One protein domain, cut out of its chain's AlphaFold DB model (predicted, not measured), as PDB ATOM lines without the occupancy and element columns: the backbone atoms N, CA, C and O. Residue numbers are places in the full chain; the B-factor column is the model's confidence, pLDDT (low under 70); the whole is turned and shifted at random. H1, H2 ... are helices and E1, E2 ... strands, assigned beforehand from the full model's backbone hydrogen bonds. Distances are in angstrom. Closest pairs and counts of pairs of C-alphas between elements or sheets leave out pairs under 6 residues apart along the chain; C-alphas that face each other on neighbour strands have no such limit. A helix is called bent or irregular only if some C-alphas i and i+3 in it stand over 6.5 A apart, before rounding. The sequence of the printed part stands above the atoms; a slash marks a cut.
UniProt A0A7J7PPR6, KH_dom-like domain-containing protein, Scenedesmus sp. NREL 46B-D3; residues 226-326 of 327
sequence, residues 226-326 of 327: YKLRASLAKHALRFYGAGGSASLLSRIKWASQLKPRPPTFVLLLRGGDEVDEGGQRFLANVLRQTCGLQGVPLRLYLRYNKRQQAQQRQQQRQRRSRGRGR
ATOM      1  N   TYR A 226     147.445  97.937 194.853       93.44
ATOM      2  CA  TYR A 226     147.177  97.791 193.422       93.44
ATOM      3  C   TYR A 226     147.488  99.073 192.637       93.44
ATOM      4  O   TYR A 226     148.319  99.040 191.728       93.44
ATOM      5  N   LYS A 227     146.896 100.215 193.026       92.81
ATOM      6  CA  LYS A 227     147.136 101.513 192.365       92.81
ATOM      7  C   LYS A 227     148.613 101.898 192.422       92.81
ATOM      8  O   LYS A 227     149.173 102.331 191.421       92.81
ATOM      9  N   LEU A 228     149.256 101.681 193.570       93.50
ATOM     10  CA  LEU A 228     150.680 101.947 193.752       93.50
ATOM     11  C   LEU A 228     151.540 101.139 192.772       93.50
ATOM     12  O   LEU A 228     152.391 101.697 192.085       93.50
ATOM     13  N   ARG A 229     151.305  99.826 192.685       91.19
ATOM     14  CA  ARG A 229     152.061  98.935 191.794       91.19
ATOM     15  C   ARG A 229     151.832  99.277 190.324       91.19
ATOM     16  O   ARG A 229     152.802  99.317 189.574       91.19
ATOM     17  N   ALA A 230     150.593  99.571 189.933       90.88
ATOM     18  CA  ALA A 230     150.263  99.987 188.573       90.88
ATOM     19  C   ALA A 230     150.985 101.291 188.185       90.88
ATOM     20  O   ALA A 230     151.637 101.354 187.142       90.88
ATOM     21  N   SER A 231     150.948 102.306 189.054       90.75
ATOM     22  CA  SER A 231     151.639 103.578 188.815       90.75
ATOM     23  C   SER A 231     153.159 103.423 188.757       90.75
ATOM     24  O   SER A 231     153.793 104.012 187.882       90.75
ATOM     25  N   LEU A 232     153.752 102.611 189.639       90.62
ATOM     26  CA  LEU A 232     155.191 102.328 189.620       90.62
ATOM     27  C   LEU A 232     155.614 101.592 188.346       90.62
ATOM     28  O   LEU A 232     156.629 101.955 187.761       90.62
ATOM     29  N   ALA A 233     154.837 100.609 187.883       87.69
ATOM     30  CA  ALA A 233     155.115  99.898 186.635       87.69
ATOM     31  C   ALA A 233     155.051 100.838 185.419       87.69
ATOM     32  O   ALA A 233     155.959 100.838 184.588       87.69
ATOM     33  N   LYS A 234     154.034 101.709 185.357       88.06
ATOM     34  CA  LYS A 234     153.921 102.741 184.313       88.06
ATOM     35  C   LYS A 234     155.113 103.699 184.327       88.06
ATOM     36  O   LYS A 234     155.606 104.086 183.272       88.06
ATOM     37  N   HIS A 235     155.572 104.096 185.513       85.50
ATOM     38  CA  HIS A 235     156.720 104.986 185.646       85.50
ATOM     39  C   HIS A 235     158.036 104.278 185.291       85.50
ATOM     40  O   HIS A 235     158.873 104.873 184.626       85.50
ATOM     41  N   ALA A 236     158.189 102.996 185.643       84.50
ATOM     42  CA  ALA A 236     159.346 102.177 185.279       84.50
ATOM     43  C   ALA A 236     159.535 102.071 183.761       84.50
ATOM     44  O   ALA A 236     160.666 102.121 183.288       84.50
ATOM     45  N   LEU A 237     158.440 101.994 182.995       83.44
ATOM     46  CA  LEU A 237     158.495 101.945 181.534       83.44
ATOM     47  C   LEU A 237     159.117 103.211 180.922       83.44
ATOM     48  O   LEU A 237     159.828 103.118 179.928       83.44
ATOM     49  N   ARG A 238     158.922 104.382 181.545       82.56
ATOM     50  CA  ARG A 238     159.538 105.651 181.101       82.56
ATOM     51  C   ARG A 238     161.058 105.655 181.236       82.56
ATOM     52  O   ARG A 238     161.727 106.434 180.574       82.56
ATOM     53  N   PHE A 239     161.577 104.802 182.109       76.62
ATOM     54  CA  PHE A 239     162.996 104.659 182.397       76.62
ATOM     55  C   PHE A 239     163.551 103.318 181.910       76.62
ATOM     56  O   PHE A 239     164.605 102.874 182.365       76.62
ATOM     57  N   TYR A 240     162.840 102.633 181.012       71.06
ATOM     58  CA  TYR A 240     163.328 101.382 180.455       71.06
ATOM     59  C   TYR A 240     164.656 101.616 179.719       71.06
ATOM     60  O   TYR A 240     164.776 102.545 178.928       71.06
ATOM     61  N   GLY A 241     165.674 100.805 180.022       63.72
ATOM     62  CA  GLY A 241     167.029 100.973 179.478       63.72
ATOM     63  C   GLY A 241     167.866 102.082 180.133       63.72
ATOM     64  O   GLY A 241     169.050 102.197 179.826       63.72
ATOM     65  N   ALA A 242     167.308 102.863 181.066       70.69
ATOM     66  CA  ALA A 242     168.074 103.866 181.796       70.69
ATOM     67  C   ALA A 242     169.015 103.210 182.824       70.69
ATOM     68  O   ALA A 242     168.610 102.364 183.630       70.69
ATOM     69  N   GLY A 243     170.282 103.625 182.809       70.88
ATOM     70  CA  GLY A 243     171.280 103.229 183.803       70.88
ATOM     71  C   GLY A 243     171.075 103.896 185.171       70.88
ATOM     72  O   GLY A 243     170.198 104.738 185.369       70.88
ATOM     73  N   GLY A 244     171.909 103.518 186.142       81.69
ATOM     74  CA  GLY A 244     171.935 104.141 187.471       81.69
ATOM     75  C   GLY A 244     170.684 103.860 188.313       81.69
ATOM     76  O   GLY A 244     170.112 102.768 188.252       81.69
ATOM     77  N   SER A 245     170.250 104.846 189.108       80.31
ATOM     78  CA  SER A 245     169.136 104.718 190.067       80.31
ATOM     79  C   SER A 245     167.803 104.335 189.421       80.31
ATOM     80  O   SER A 245     166.953 103.724 190.064       80.31
ATOM     81  N   ALA A 246     167.624 104.637 188.137       80.56
ATOM     82  CA  ALA A 246     166.410 104.324 187.398       80.56
ATOM     83  C   ALA A 246     166.179 102.807 187.247       80.56
ATOM     84  O   ALA A 246     165.044 102.327 187.335       80.56
ATOM     85  N   SER A 247     167.266 102.029 187.167       84.69
ATOM     86  CA  SER A 247     167.222 100.561 187.134       84.69
ATOM     87  C   SER A 247     166.572  99.948 188.384       84.69
ATOM     88  O   SER A 247     166.019  98.844 188.321       84.69
ATOM     89  N   LEU A 248     166.549 100.675 189.512       86.81
ATOM     90  CA  LEU A 248     165.941 100.226 190.766       86.81
ATOM     91  C   LEU A 248     164.439  99.972 190.631       86.81
ATOM     92  O   LEU A 248     163.917  99.101 191.326       86.81
ATOM     93  N   LEU A 249     163.746 100.666 189.720       87.38
ATOM     94  CA  LEU A 249     162.313 100.459 189.498       87.38
ATOM     95  C   LEU A 249     162.013  99.035 189.012       87.38
ATOM     96  O   LEU A 249     161.034  98.431 189.445       87.38
ATOM     97  N   SER A 250     162.899  98.453 188.196       87.00
ATOM     98  CA  SER A 250     162.755  97.070 187.719       87.00
ATOM     99  C   SER A 250     162.999  96.028 188.824       87.00
ATOM    100  O   SER A 250     162.450  94.920 188.795       87.00
ATOM    101  N   ARG A 251     163.771  96.393 189.858       88.56
ATOM    102  CA  ARG A 251     164.022  95.545 191.032       88.56
ATOM    103  C   ARG A 251     162.812  95.464 191.958       88.56
ATOM    104  O   ARG A 251     162.761  94.535 192.763       88.56
ATOM    105  N   ILE A 252     161.834  96.368 191.872       91.94
ATOM    106  CA  ILE A 252     160.661  96.358 192.756       91.94
ATOM    107  C   ILE A 252     159.805  95.116 192.468       91.94
ATOM    108  O   ILE A 252     159.177  94.984 191.420       91.94
ATOM    109  N   LYS A 253     159.767  94.183 193.426       90.69
ATOM    110  CA  LYS A 253     158.903  92.993 193.388       90.69
ATOM    111  C   LYS A 253     157.502  93.316 193.893       90.69
ATOM    112  O   LYS A 253     156.508  92.852 193.342       90.69
ATOM    113  N   TRP A 254     157.440  94.061 194.990       91.12
ATOM    114  CA  TRP A 254     156.206  94.382 195.689       91.12
ATOM    115  C   TRP A 254     156.338  95.735 196.381       91.12
ATOM    116  O   TRP A 254     157.425  96.110 196.818       91.12
ATOM    117  N   ALA A 255     155.227  96.458 196.466       95.50
ATOM    118  CA  ALA A 255     155.146  97.787 197.045       95.50
ATOM    119  C   ALA A 255     153.810  97.934 197.775       95.50
ATOM    120  O   ALA A 255     152.776  97.520 197.245       95.50
ATOM    121  N   SER A 256     153.824  98.529 198.967       95.81
ATOM    122  CA  SER A 256     152.605  98.848 199.716       95.81
ATOM    123  C   SER A 256     152.807 100.046 200.643       95.81
ATOM    124  O   SER A 256     153.932 100.358 201.039       95.81
ATOM    125  N   GLN A 257     151.712 100.710 201.007       96.88
ATOM    126  CA  GLN A 257     151.695 101.758 202.024       96.88
ATOM    127  C   GLN A 257     151.316 101.150 203.382       96.88
ATOM    128  O   GLN A 257     150.225 100.607 203.543       96.88
ATOM    129  N   LEU A 258     152.209 101.260 204.369       95.50
ATOM    130  CA  LEU A 258     151.992 100.753 205.728       95.50
ATOM    131  C   LEU A 258     151.017 101.644 206.503       95.50
ATOM    132  O   LEU A 258     150.042 101.166 207.079       95.50
ATOM    133  N   LYS A 259     151.265 102.956 206.492       93.44
ATOM    134  CA  LYS A 259     150.421 103.943 207.168       93.44
ATOM    135  C   LYS A 259     150.362 105.261 206.393       93.44
ATOM    136  O   LYS A 259     151.334 105.601 205.714       93.44
ATOM    137  N   PRO A 260     149.248 106.005 206.499       91.06
ATOM    138  CA  PRO A 260     149.102 107.294 205.839       91.06
ATOM    139  C   PRO A 260     149.839 108.420 206.564       91.06
ATOM    140  O   PRO A 260     150.271 109.336 205.898       91.06
ATOM    141  N   ARG A 261     150.044 108.350 207.887       90.38
ATOM    142  CA  ARG A 261     150.481 109.493 208.710       90.38
ATOM    143  C   ARG A 261     151.811 109.236 209.443       90.38
ATOM    144  O   ARG A 261     151.835 108.448 210.395       90.38
ATOM    145  N   PRO A 262     152.923 109.881 209.047       90.12
ATOM    146  CA  PRO A 262     153.182 110.384 207.693       90.12
ATOM    147  C   PRO A 262     153.178 109.242 206.655       90.12
ATOM    148  O   PRO A 262     153.350 108.077 207.054       90.12
ATOM    149  N   PRO A 263     153.032 109.534 205.345       94.25
ATOM    150  CA  PRO A 263     152.944 108.504 204.316       94.25
ATOM    151  C   PRO A 263     154.167 107.595 204.350       94.25
ATOM    152  O   PRO A 263     155.293 108.016 204.090       94.25
ATOM    153  N   THR A 264     153.953 106.341 204.735       95.50
ATOM    154  CA  THR A 264     155.024 105.375 204.964       95.50
ATOM    155  C   THR A 264     154.867 104.218 203.998       95.50
ATOM    156  O   THR A 264     153.877 103.487 204.054       95.50
ATOM    157  N   PHE A 265     155.858 104.034 203.137       96.44
ATOM    158  CA  PHE A 265     155.886 103.009 202.106       96.44
ATOM    159  C   PHE A 265     156.922 101.941 202.428       96.44
ATOM    160  O   PHE A 265     157.974 102.214 203.007       96.44
ATOM    161  N   VAL A 266     156.623 100.718 202.009       95.88
ATOM    162  CA  VAL A 266     157.570  99.611 201.990       95.88
ATOM    163  C   VAL A 266     157.718  99.112 200.560       95.88
ATOM    164  O   VAL A 266     156.723  98.851 199.880       95.88
ATOM    165  N   LEU A 267     158.962  98.977 200.106       95.31
ATOM    166  CA  LEU A 267     159.297  98.365 198.824       95.31
ATOM    167  C   LEU A 267     160.127  97.111 199.073       95.31
ATOM    168  O   LEU A 267     161.148  97.150 199.756       95.31
ATOM    169  N   LEU A 268     159.691  95.995 198.499       93.06
ATOM    170  CA  LEU A 268     160.458  94.760 198.463       93.06
ATOM    171  C   LEU A 268     161.217  94.693 197.139       93.06
ATOM    172  O   LEU A 268     160.601  94.590 196.075       93.06
ATOM    173  N   LEU A 269     162.544  94.712 197.211       91.56
ATOM    174  CA  LEU A 269     163.428  94.639 196.053       91.56
ATOM    175  C   LEU A 269     163.916  93.199 195.814       91.56
ATOM    176  O   LEU A 269     164.185  92.439 196.751       91.56
ATOM    177  N   ARG A 270     164.023  92.815 194.538       87.62
ATOM    178  CA  ARG A 270     164.641  91.561 194.089       87.62
ATOM    179  C   ARG A 270     166.162  91.686 194.175       87.62
ATOM    180  O   ARG A 270     166.719  92.555 193.508       87.62
ATOM    181  N   GLY A 271     166.792  90.779 194.930       77.06
ATOM    182  CA  GLY A 271     168.245  90.557 194.978       77.06
ATOM    183  C   GLY A 271     169.131  91.810 195.067       77.06
ATOM    184  O   GLY A 271     168.669  92.913 195.370       77.06
ATOM    185  N   GLY A 272     170.418  91.621 194.781       76.25
ATOM    186  CA  GLY A 272     171.405  92.693 194.659       76.25
ATOM    187  C   GLY A 272     171.853  93.327 195.975       76.25
ATOM    188  O   GLY A 272     171.382  92.973 197.064       76.25
ATOM    189  N   ASP A 273     172.775  94.272 195.832       76.25
ATOM    190  CA  ASP A 273     173.308  95.059 196.935       76.25
ATOM    191  C   ASP A 273     172.276  96.050 197.476       76.25
ATOM    192  O   ASP A 273     171.235  96.328 196.855       76.25
ATOM    193  N   GLU A 274     172.564  96.531 198.682       84.75
ATOM    194  CA  GLU A 274     171.784  97.565 199.340       84.75
ATOM    195  C   GLU A 274     171.757  98.833 198.480       84.75
ATOM    196  O   GLU A 274     172.734  99.183 197.821       84.75
ATOM    197  N   VAL A 275     170.594  99.478 198.426       89.69
ATOM    198  CA  VAL A 275     170.415 100.721 197.678       89.69
ATOM    199  C   VAL A 275     171.074 101.856 198.451       89.69
ATOM    200  O   VAL A 275     170.763 102.077 199.622       89.69
ATOM    201  N   ASP A 276     171.944 102.587 197.767       90.06
ATOM    202  CA  ASP A 276     172.602 103.790 198.258       90.06
ATOM    203  C   ASP A 276     171.595 104.915 198.566       90.06
ATOM    204  O   ASP A 276     170.429 104.880 198.162       90.06
ATOM    205  N   GLU A 277     172.030 105.961 199.266       88.25
ATOM    206  CA  GLU A 277     171.144 107.082 199.593       88.25
ATOM    207  C   GLU A 277     170.576 107.781 198.349       88.25
ATOM    208  O   GLU A 277     169.418 108.204 198.359       88.25
ATOM    209  N   GLY A 278     171.356 107.886 197.268       89.81
ATOM    210  CA  GLY A 278     170.909 108.481 196.010       89.81
ATOM    211  C   GLY A 278     169.763 107.685 195.389       89.81
ATOM    212  O   GLY A 278     168.720 108.249 195.045       89.81
ATOM    213  N   GLY A 279     169.905 106.361 195.326       90.50
ATOM    214  CA  GLY A 279     168.844 105.452 194.905       90.50
ATOM    215  C   GLY A 279     167.596 105.512 195.793       90.50
ATOM    216  O   GLY A 279     166.472 105.528 195.285       90.50
ATOM    217  N   GLN A 280     167.763 105.612 197.115       91.62
ATOM    218  CA  GLN A 280     166.645 105.766 198.053       91.62
ATOM    219  C   GLN A 280     165.884 107.078 197.824       91.62
ATOM    220  O   GLN A 280     164.652 107.072 197.760       91.62
ATOM    221  N   ARG A 281     166.604 108.194 197.639       89.31
ATOM    222  CA  ARG A 281     166.020 109.509 197.320       89.31
ATOM    223  C   ARG A 281     165.277 109.478 195.989       89.31
ATOM    224  O   ARG A 281     164.165 109.997 195.906       89.31
ATOM    225  N   PHE A 282     165.842 108.818 194.978       90.81
ATOM    226  CA  PHE A 282     165.186 108.621 193.687       90.81
ATOM    227  C   PHE A 282     163.861 107.855 193.830       90.81
ATOM    228  O   PHE A 282     162.820 108.342 193.389       90.81
ATOM    229  N   LEU A 283     163.869 106.701 194.507       92.50
ATOM    230  CA  LEU A 283     162.655 105.905 194.738       92.50
ATOM    231  C   LEU A 283     161.603 106.684 195.536       92.50
ATOM    232  O   LEU A 283     160.417 106.640 195.204       92.50
ATOM    233  N   ALA A 284     162.027 107.429 196.557       92.38
ATOM    234  CA  ALA A 284     161.150 108.315 197.309       92.38
ATOM    235  C   ALA A 284     160.525 109.390 196.403       92.38
ATOM    236  O   ALA A 284     159.317 109.606 196.456       92.38
ATOM    237  N   ASN A 285     161.304 110.022 195.524       90.00
ATOM    238  CA  ASN A 285     160.782 111.041 194.618       90.00
ATOM    239  C   ASN A 285     159.771 110.470 193.609       90.00
ATOM    240  O   ASN A 285     158.702 111.046 193.412       90.00
ATOM    241  N   VAL A 286     160.044 109.288 193.046       91.56
ATOM    242  CA  VAL A 286     159.098 108.581 192.167       91.56
ATOM    243  C   VAL A 286     157.789 108.275 192.900       91.56
ATOM    244  O   VAL A 286     156.703 108.518 192.368       91.56
ATOM    245  N   LEU A 287     157.861 107.777 194.139       93.06
ATOM    246  CA  LEU A 287     156.674 107.536 194.964       93.06
ATOM    247  C   LEU A 287     155.884 108.823 195.205       93.06
ATOM    248  O   LEU A 287     154.659 108.825 195.092       93.06
ATOM    249  N   ARG A 288     156.578 109.930 195.480       91.50
ATOM    250  CA  ARG A 288     155.953 111.235 195.698       91.50
ATOM    251  C   ARG A 288     155.188 111.714 194.471       91.50
ATOM    252  O   ARG A 288     154.019 112.076 194.591       91.50
ATOM    253  N   GLN A 289     155.822 111.666 193.303       89.62
ATOM    254  CA  GLN A 289     155.218 112.083 192.038       89.62
ATOM    255  C   GLN A 289     154.023 111.196 191.669       89.62
ATOM    256  O   GLN A 289     152.938 111.698 191.393       89.62
ATOM    257  N   THR A 290     154.190 109.873 191.730       90.56
ATOM    258  CA  THR A 290     153.141 108.911 191.341       90.56
ATOM    259  C   THR A 290     151.944 108.897 192.288       90.56
ATOM    260  O   THR A 290     150.822 108.634 191.852       90.56
ATOM    261  N   CYS A 291     152.155 109.190 193.574       90.81
ATOM    262  CA  CYS A 291     151.085 109.243 194.568       90.81
ATOM    263  C   CYS A 291     150.504 110.655 194.759       90.81
ATOM    264  O   CYS A 291     149.501 110.797 195.463       90.81
ATOM    265  N   GLY A 292     151.084 111.687 194.135       90.56
ATOM    266  CA  GLY A 292     150.658 113.083 194.282       90.56
ATOM    267  C   GLY A 292     150.906 113.645 195.685       90.56
ATOM    268  O   GLY A 292     150.046 114.326 196.231       90.56
ATOM    269  N   LEU A 293     152.053 113.319 196.287       91.31
ATOM    270  CA  LEU A 293     152.432 113.695 197.657       91.31
ATOM    271  C   LEU A 293     153.414 114.882 197.693       91.31
ATOM    272  O   LEU A 293     154.269 114.957 198.573       91.31
ATOM    273  N   GLN A 294     153.346 115.788 196.714       88.50
ATOM    274  CA  GLN A 294     154.187 116.992 196.693       88.50
ATOM    275  C   GLN A 294     153.908 117.860 197.925       88.50
ATOM    276  O   GLN A 294     152.746 118.017 198.308       88.50
ATOM    277  N   GLY A 295     154.960 118.381 198.557       85.94
ATOM    278  CA  GLY A 295     154.855 119.149 199.800       85.94
ATOM    279  C   GLY A 295     154.759 118.299 201.071       85.94
ATOM    280  O   GLY A 295     154.708 118.838 202.178       85.94
ATOM    281  N   VAL A 296     154.732 116.967 200.933       91.38
ATOM    282  CA  VAL A 296     154.552 116.032 202.046       91.38
ATOM    283  C   VAL A 296     155.784 115.129 202.191       91.38
ATOM    284  O   VAL A 296     156.152 114.422 201.243       91.38
ATOM    285  N   PRO A 297     156.424 115.092 203.375       90.50
ATOM    286  CA  PRO A 297     157.507 114.153 203.629       90.50
ATOM    287  C   PRO A 297     156.965 112.722 203.681       90.50
ATOM    288  O   PRO A 297     155.927 112.448 204.290       90.50
ATOM    289  N   LEU A 298     157.698 111.787 203.076       92.44
ATOM    290  CA  LEU A 298     157.366 110.364 203.097       92.44
ATOM    291  C   LEU A 298     158.485 109.549 203.733       92.44
ATOM    292  O   LEU A 298     159.655 109.924 203.688       92.44
ATOM    293  N   ARG A 299     158.117 108.410 204.317       92.38
ATOM    294  CA  ARG A 299     159.054 107.426 204.866       92.38
ATOM    295  C   ARG A 299     159.117 106.228 203.933       92.38
ATOM    296  O   ARG A 299     158.076 105.700 203.546       92.38
ATOM    297  N   LEU A 300     160.324 105.793 203.592       94.69
ATOM    298  CA  LEU A 300     160.555 104.667 202.697       94.69
ATOM    299  C   LEU A 300     161.360 103.587 203.418       94.69
ATOM    300  O   LEU A 300     162.489 103.822 203.831       94.69
ATOM    301  N   TYR A 301     160.782 102.396 203.537       94.81
ATOM    302  CA  TYR A 301     161.475 101.209 204.023       94.81
ATOM    303  C   TYR A 301     161.771 100.269 202.862       94.81
ATOM    304  O   TYR A 301     160.858  99.779 202.194       94.81
ATOM    305  N   LEU A 302     163.049  99.980 202.646       94.31
ATOM    306  CA  LEU A 302     163.473  98.982 201.674       94.31
ATOM    307  C   LEU A 302     163.652  97.632 202.364       94.31
ATOM    308  O   LEU A 302     164.294  97.511 203.409       94.31
ATOM    309  N   ARG A 303     163.052  96.597 201.783       91.31
ATOM    310  CA  ARG A 303     163.246  95.208 202.187       91.31
ATOM    311  C   ARG A 303     163.929  94.461 201.056       91.31
ATOM    312  O   ARG A 303     163.573  94.618 199.889       91.31
ATOM    313  N   TYR A 304     164.865  93.600 201.427       88.38
ATOM    314  CA  TYR A 304     165.608  92.764 200.496       88.38
ATOM    315  C   TYR A 304     165.315  91.294 200.773       88.38
ATOM    316  O   TYR A 304     165.201  90.868 201.925       88.38
ATOM    317  N   ASN A 305     165.194  90.500 199.714       77.88
ATOM    318  CA  ASN A 305     164.999  89.065 199.856       77.88
ATOM    319  C   ASN A 305     166.324  88.374 200.245       77.88
ATOM    320  O   ASN A 305     167.131  88.039 199.375       77.88
ATOM    321  N   LYS A 306     166.533  88.147 201.552       67.06
ATOM    322  CA  LYS A 306     167.772  87.575 202.122       67.06
ATOM    323  C   LYS A 306     168.188  86.238 201.490       67.06
ATOM    324  O   LYS A 306     169.377  86.018 201.279       67.06
ATOM    325  N   ARG A 307     167.232  85.363 201.137       65.25
ATOM    326  CA  ARG A 307     167.530  84.056 200.508       65.25
ATOM    327  C   ARG A 307     168.191  84.217 199.135       65.25
ATOM    328  O   ARG A 307     169.175  83.546 198.848       65.25
ATOM    329  N   GLN A 308     167.699  85.149 198.318       61.00
ATOM    330  CA  GLN A 308     168.280  85.429 197.001       61.00
ATOM    331  C   GLN A 308     169.640  86.132 197.110       61.00
ATOM    332  O   GLN A 308     170.541  85.832 196.333       61.00
ATOM    333  N   GLN A 309     169.820  87.019 198.095       62.72
ATOM    334  CA  GLN A 309     171.112  87.670 198.343       62.72
ATOM    335  C   GLN A 309     172.200  86.670 198.754       62.72
ATOM    336  O   GLN A 309     173.315  86.736 198.238       62.72
ATOM    337  N   ALA A 310     171.887  85.725 199.648       65.12
ATOM    338  CA  ALA A 310     172.835  84.696 200.075       65.12
ATOM    339  C   ALA A 310     173.285  83.809 198.899       65.12
ATOM    340  O   ALA A 310     174.483  83.592 198.714       65.12
ATOM    341  N   GLN A 311     172.340  83.378 198.055       67.94
ATOM    342  CA  GLN A 311     172.623  82.576 196.860       67.94
ATOM    343  C   GLN A 311     173.472  83.341 195.829       67.94
ATOM    344  O   GLN A 311     174.447  82.799 195.312       67.94
ATOM    345  N   GLN A 312     173.174  84.620 195.572       67.38
ATOM    346  CA  GLN A 312     173.960  85.452 194.649       67.38
ATOM    347  C   GLN A 312     175.389  85.698 195.154       67.38
ATOM    348  O   GLN A 312     176.342  85.592 194.379       67.38
ATOM    349  N   ARG A 313     175.563  85.964 196.458       71.69
ATOM    350  CA  ARG A 313     176.892  86.127 197.074       71.69
ATOM    351  C   ARG A 313     177.719  84.844 196.989       71.69
ATOM    352  O   ARG A 313     178.909  84.914 196.688       71.69
ATOM    353  N   GLN A 314     177.102  83.681 197.207       74.44
ATOM    354  CA  GLN A 314     177.769  82.387 197.035       74.44
ATOM    355  C   GLN A 314     178.197  82.156 195.578       74.44
ATOM    356  O   GLN A 314     179.356  81.824 195.336       74.44
ATOM    357  N   GLN A 315     177.323  82.419 194.603       75.31
ATOM    358  CA  GLN A 315     177.651  82.273 193.179       75.31
ATOM    359  C   GLN A 315     178.770  83.225 192.728       75.31
ATOM    360  O   GLN A 315     179.671  82.818 191.995       75.31
ATOM    361  N   GLN A 316     178.773  84.482 193.186       77.62
ATOM    362  CA  GLN A 316     179.860  85.423 192.886       77.62
ATOM    363  C   GLN A 316     181.194  84.987 193.501       77.62
ATOM    364  O   GLN A 316     182.225  85.073 192.832       77.62
ATOM    365  N   ARG A 317     181.192  84.482 194.744       76.69
ATOM    366  CA  ARG A 317     182.397  83.919 195.379       76.69
ATOM    367  C   ARG A 317     182.935  82.721 194.595       76.69
ATOM    368  O   ARG A 317     184.129  82.683 194.322       76.69
ATOM    369  N   GLN A 318     182.059  81.812 194.162       77.56
ATOM    370  CA  GLN A 318     182.432  80.655 193.337       77.56
ATOM    371  C   GLN A 318     182.976  81.058 191.955       77.56
ATOM    372  O   GLN A 318     183.901  80.433 191.444       77.56
ATOM    373  N   ARG A 319     182.450  82.126 191.340       74.75
ATOM    374  CA  ARG A 319     182.993  82.667 190.081       74.75
ATOM    375  C   ARG A 319     184.377  83.291 190.270       74.75
ATOM    376  O   ARG A 319     185.263  83.058 189.454       74.75
ATOM    377  N   ARG A 320     184.582  84.043 191.358       72.75
ATOM    378  CA  ARG A 320     185.885  84.645 191.693       72.75
ATOM    379  C   ARG A 320     186.946  83.594 192.025       72.75
ATOM    380  O   ARG A 320     188.088  83.764 191.614       72.75
ATOM    381  N   SER A 321     186.585  82.509 192.715       70.69
ATOM    382  CA  SER A 321     187.525  81.416 192.996       70.69
ATOM    383  C   SER A 321     187.895  80.632 191.733       70.69
ATOM    384  O   SER A 321     189.071  80.358 191.519       70.69
ATOM    385  N   ARG A 322     186.933  80.364 190.837       68.44
ATOM    386  CA  ARG A 322     187.193  79.705 189.541       68.44
ATOM    387  C   ARG A 322     188.035  80.550 188.578       68.44
ATOM    388  O   ARG A 322     188.800  79.993 187.804       68.44
ATOM    389  N   GLY A 323     187.926  81.880 188.634       62.97
ATOM    390  CA  GLY A 323     188.749  82.789 187.826       62.97
ATOM    391  C   GLY A 323     190.196  82.948 188.315       62.97
ATOM    392  O   GLY A 323     191.055  83.328 187.528       62.97
ATOM    393  N   ARG A 324     190.483  82.645 189.590       58.94
ATOM    394  CA  ARG A 324     191.835  82.730 190.174       58.94
ATOM    395  C   ARG A 324     192.702  81.488 189.940       58.94
ATOM    396  O   ARG A 324     193.909  81.601 190.068       58.94
ATOM    397  N   GLY A 325     192.111  80.344 189.589       55.28
ATOM    398  CA  GLY A 325     192.828  79.085 189.324       55.28
ATOM    399  C   GLY A 325     193.159  78.820 187.849       55.28
ATOM    400  O   GLY A 325     193.415  77.680 187.490       55.28
ATOM    401  N   ARG A 326     193.066  79.837 186.980       55.38
ATOM    402  CA  ARG A 326     193.308  79.738 185.525       55.38
ATOM    403  C   ARG A 326     194.454  80.638 185.029       55.38
ATOM    404  O   ARG A 326     194.521  80.919 183.836       55.38
TER     405      ARG A 326
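AT A GLANCE: This is residues 226 to 326 of the 327 residues of the protein "KH_dom-like domain-containing protein" of Scenedesmus sp. NREL 46B-D3 (UniProt A0A7J7PPR6). A compact body of one small three-stranded sheet, E1, E2 and E3, with three mutually crossing helices, H1, H2 and H3, gathered to one side of it, bears a long helical arm, H4, whose residues 314 to 324 stick out free with the tail 325 to 326. The arm makes much of the length: the C-alphas span 56 by 27 by 24 A, and the body without residues 314 to 326 spans 39 by 28 by 25 A. The printed part has 101 residues, with four named helices and three named strands in the order H1 H2 E1 E2 H3 E3 H4. The sheet's order is E1, E2, E3, mixed; the class is mixed, helices and strands, and the whole is loose, with a radius of gyration of the C-alphas of 16.1 A.

HOW THE PARTS SIT: Begin at H1, residues 226 to 238, which lies over E1, residues 252 to 259, at a height over the sheet of 10.2 A, slantwise to the strands at 44 degrees to E1 on the local plane. H1 and H2, residues 244 to 251, form a helical hairpin: residues 232 to 236 of H1 touch H2, closest at the C-alphas of Ala 236 and Leu 249, 5.4 A, at a steep tilt of 42 degrees, opposite ways. E1 and E2, residues 264 to 269, form an antiparallel hairpin; look for N 256 and O 266, 3.1 A apart, within hydrogen-bond range. H3, residues 277 to 291, touches H2 with residues 278 to 283, closest at the C-alphas of Ser 245 and Gly 279, 4.9 A, and touches H1 with residues 286 to 291, closest at those of Ser 231 and Thr 290, 6.1 A. H2 and H3 only graze the sheet. E2 and E3, residues 299 to 304, are parallel, with N 267 and O 301 at 2.9 A; E2, H3 and E3 make a strand-helix-strand unit, two parallel neighbour strands with a helix between them along the chain, its crossover right-handed. H4, residues 306 to 324, is not on the sheet and is apart from H1, H2 and H3. In H3 and H4 every O i to N i+4 pair is within hydrogen-bond range; H1 has 8 of 9, and H2 0 of 4 but 5 of 5 O i to N i+3 pairs.

IN THESE COORDINATES: Find C-alpha 226 at (147.177, 97.791, 193.422); from there H1 runs 19.1 A. H2 is 12.2 A long, neither bent nor irregular, but only just: C-alphas 246 and 249 are 6.0 A apart. E1 covers 19.2 A, E2 16.3 A, H3 20.8 A and E3 16.6 A. H4 runs 27.3 A to C-alpha 324 at (191.835, 82.730, 190.174).

THE WHOLE: The C-alphas of Arg 261 and Arg 326, the two farthest apart, are 57.1 A apart. The printed part has no cut, and no link is long. Mean pLDDT of the printed part is 84.2; look for values under 70 at residue 241, residues 306 to 312 and residues 322 to 326.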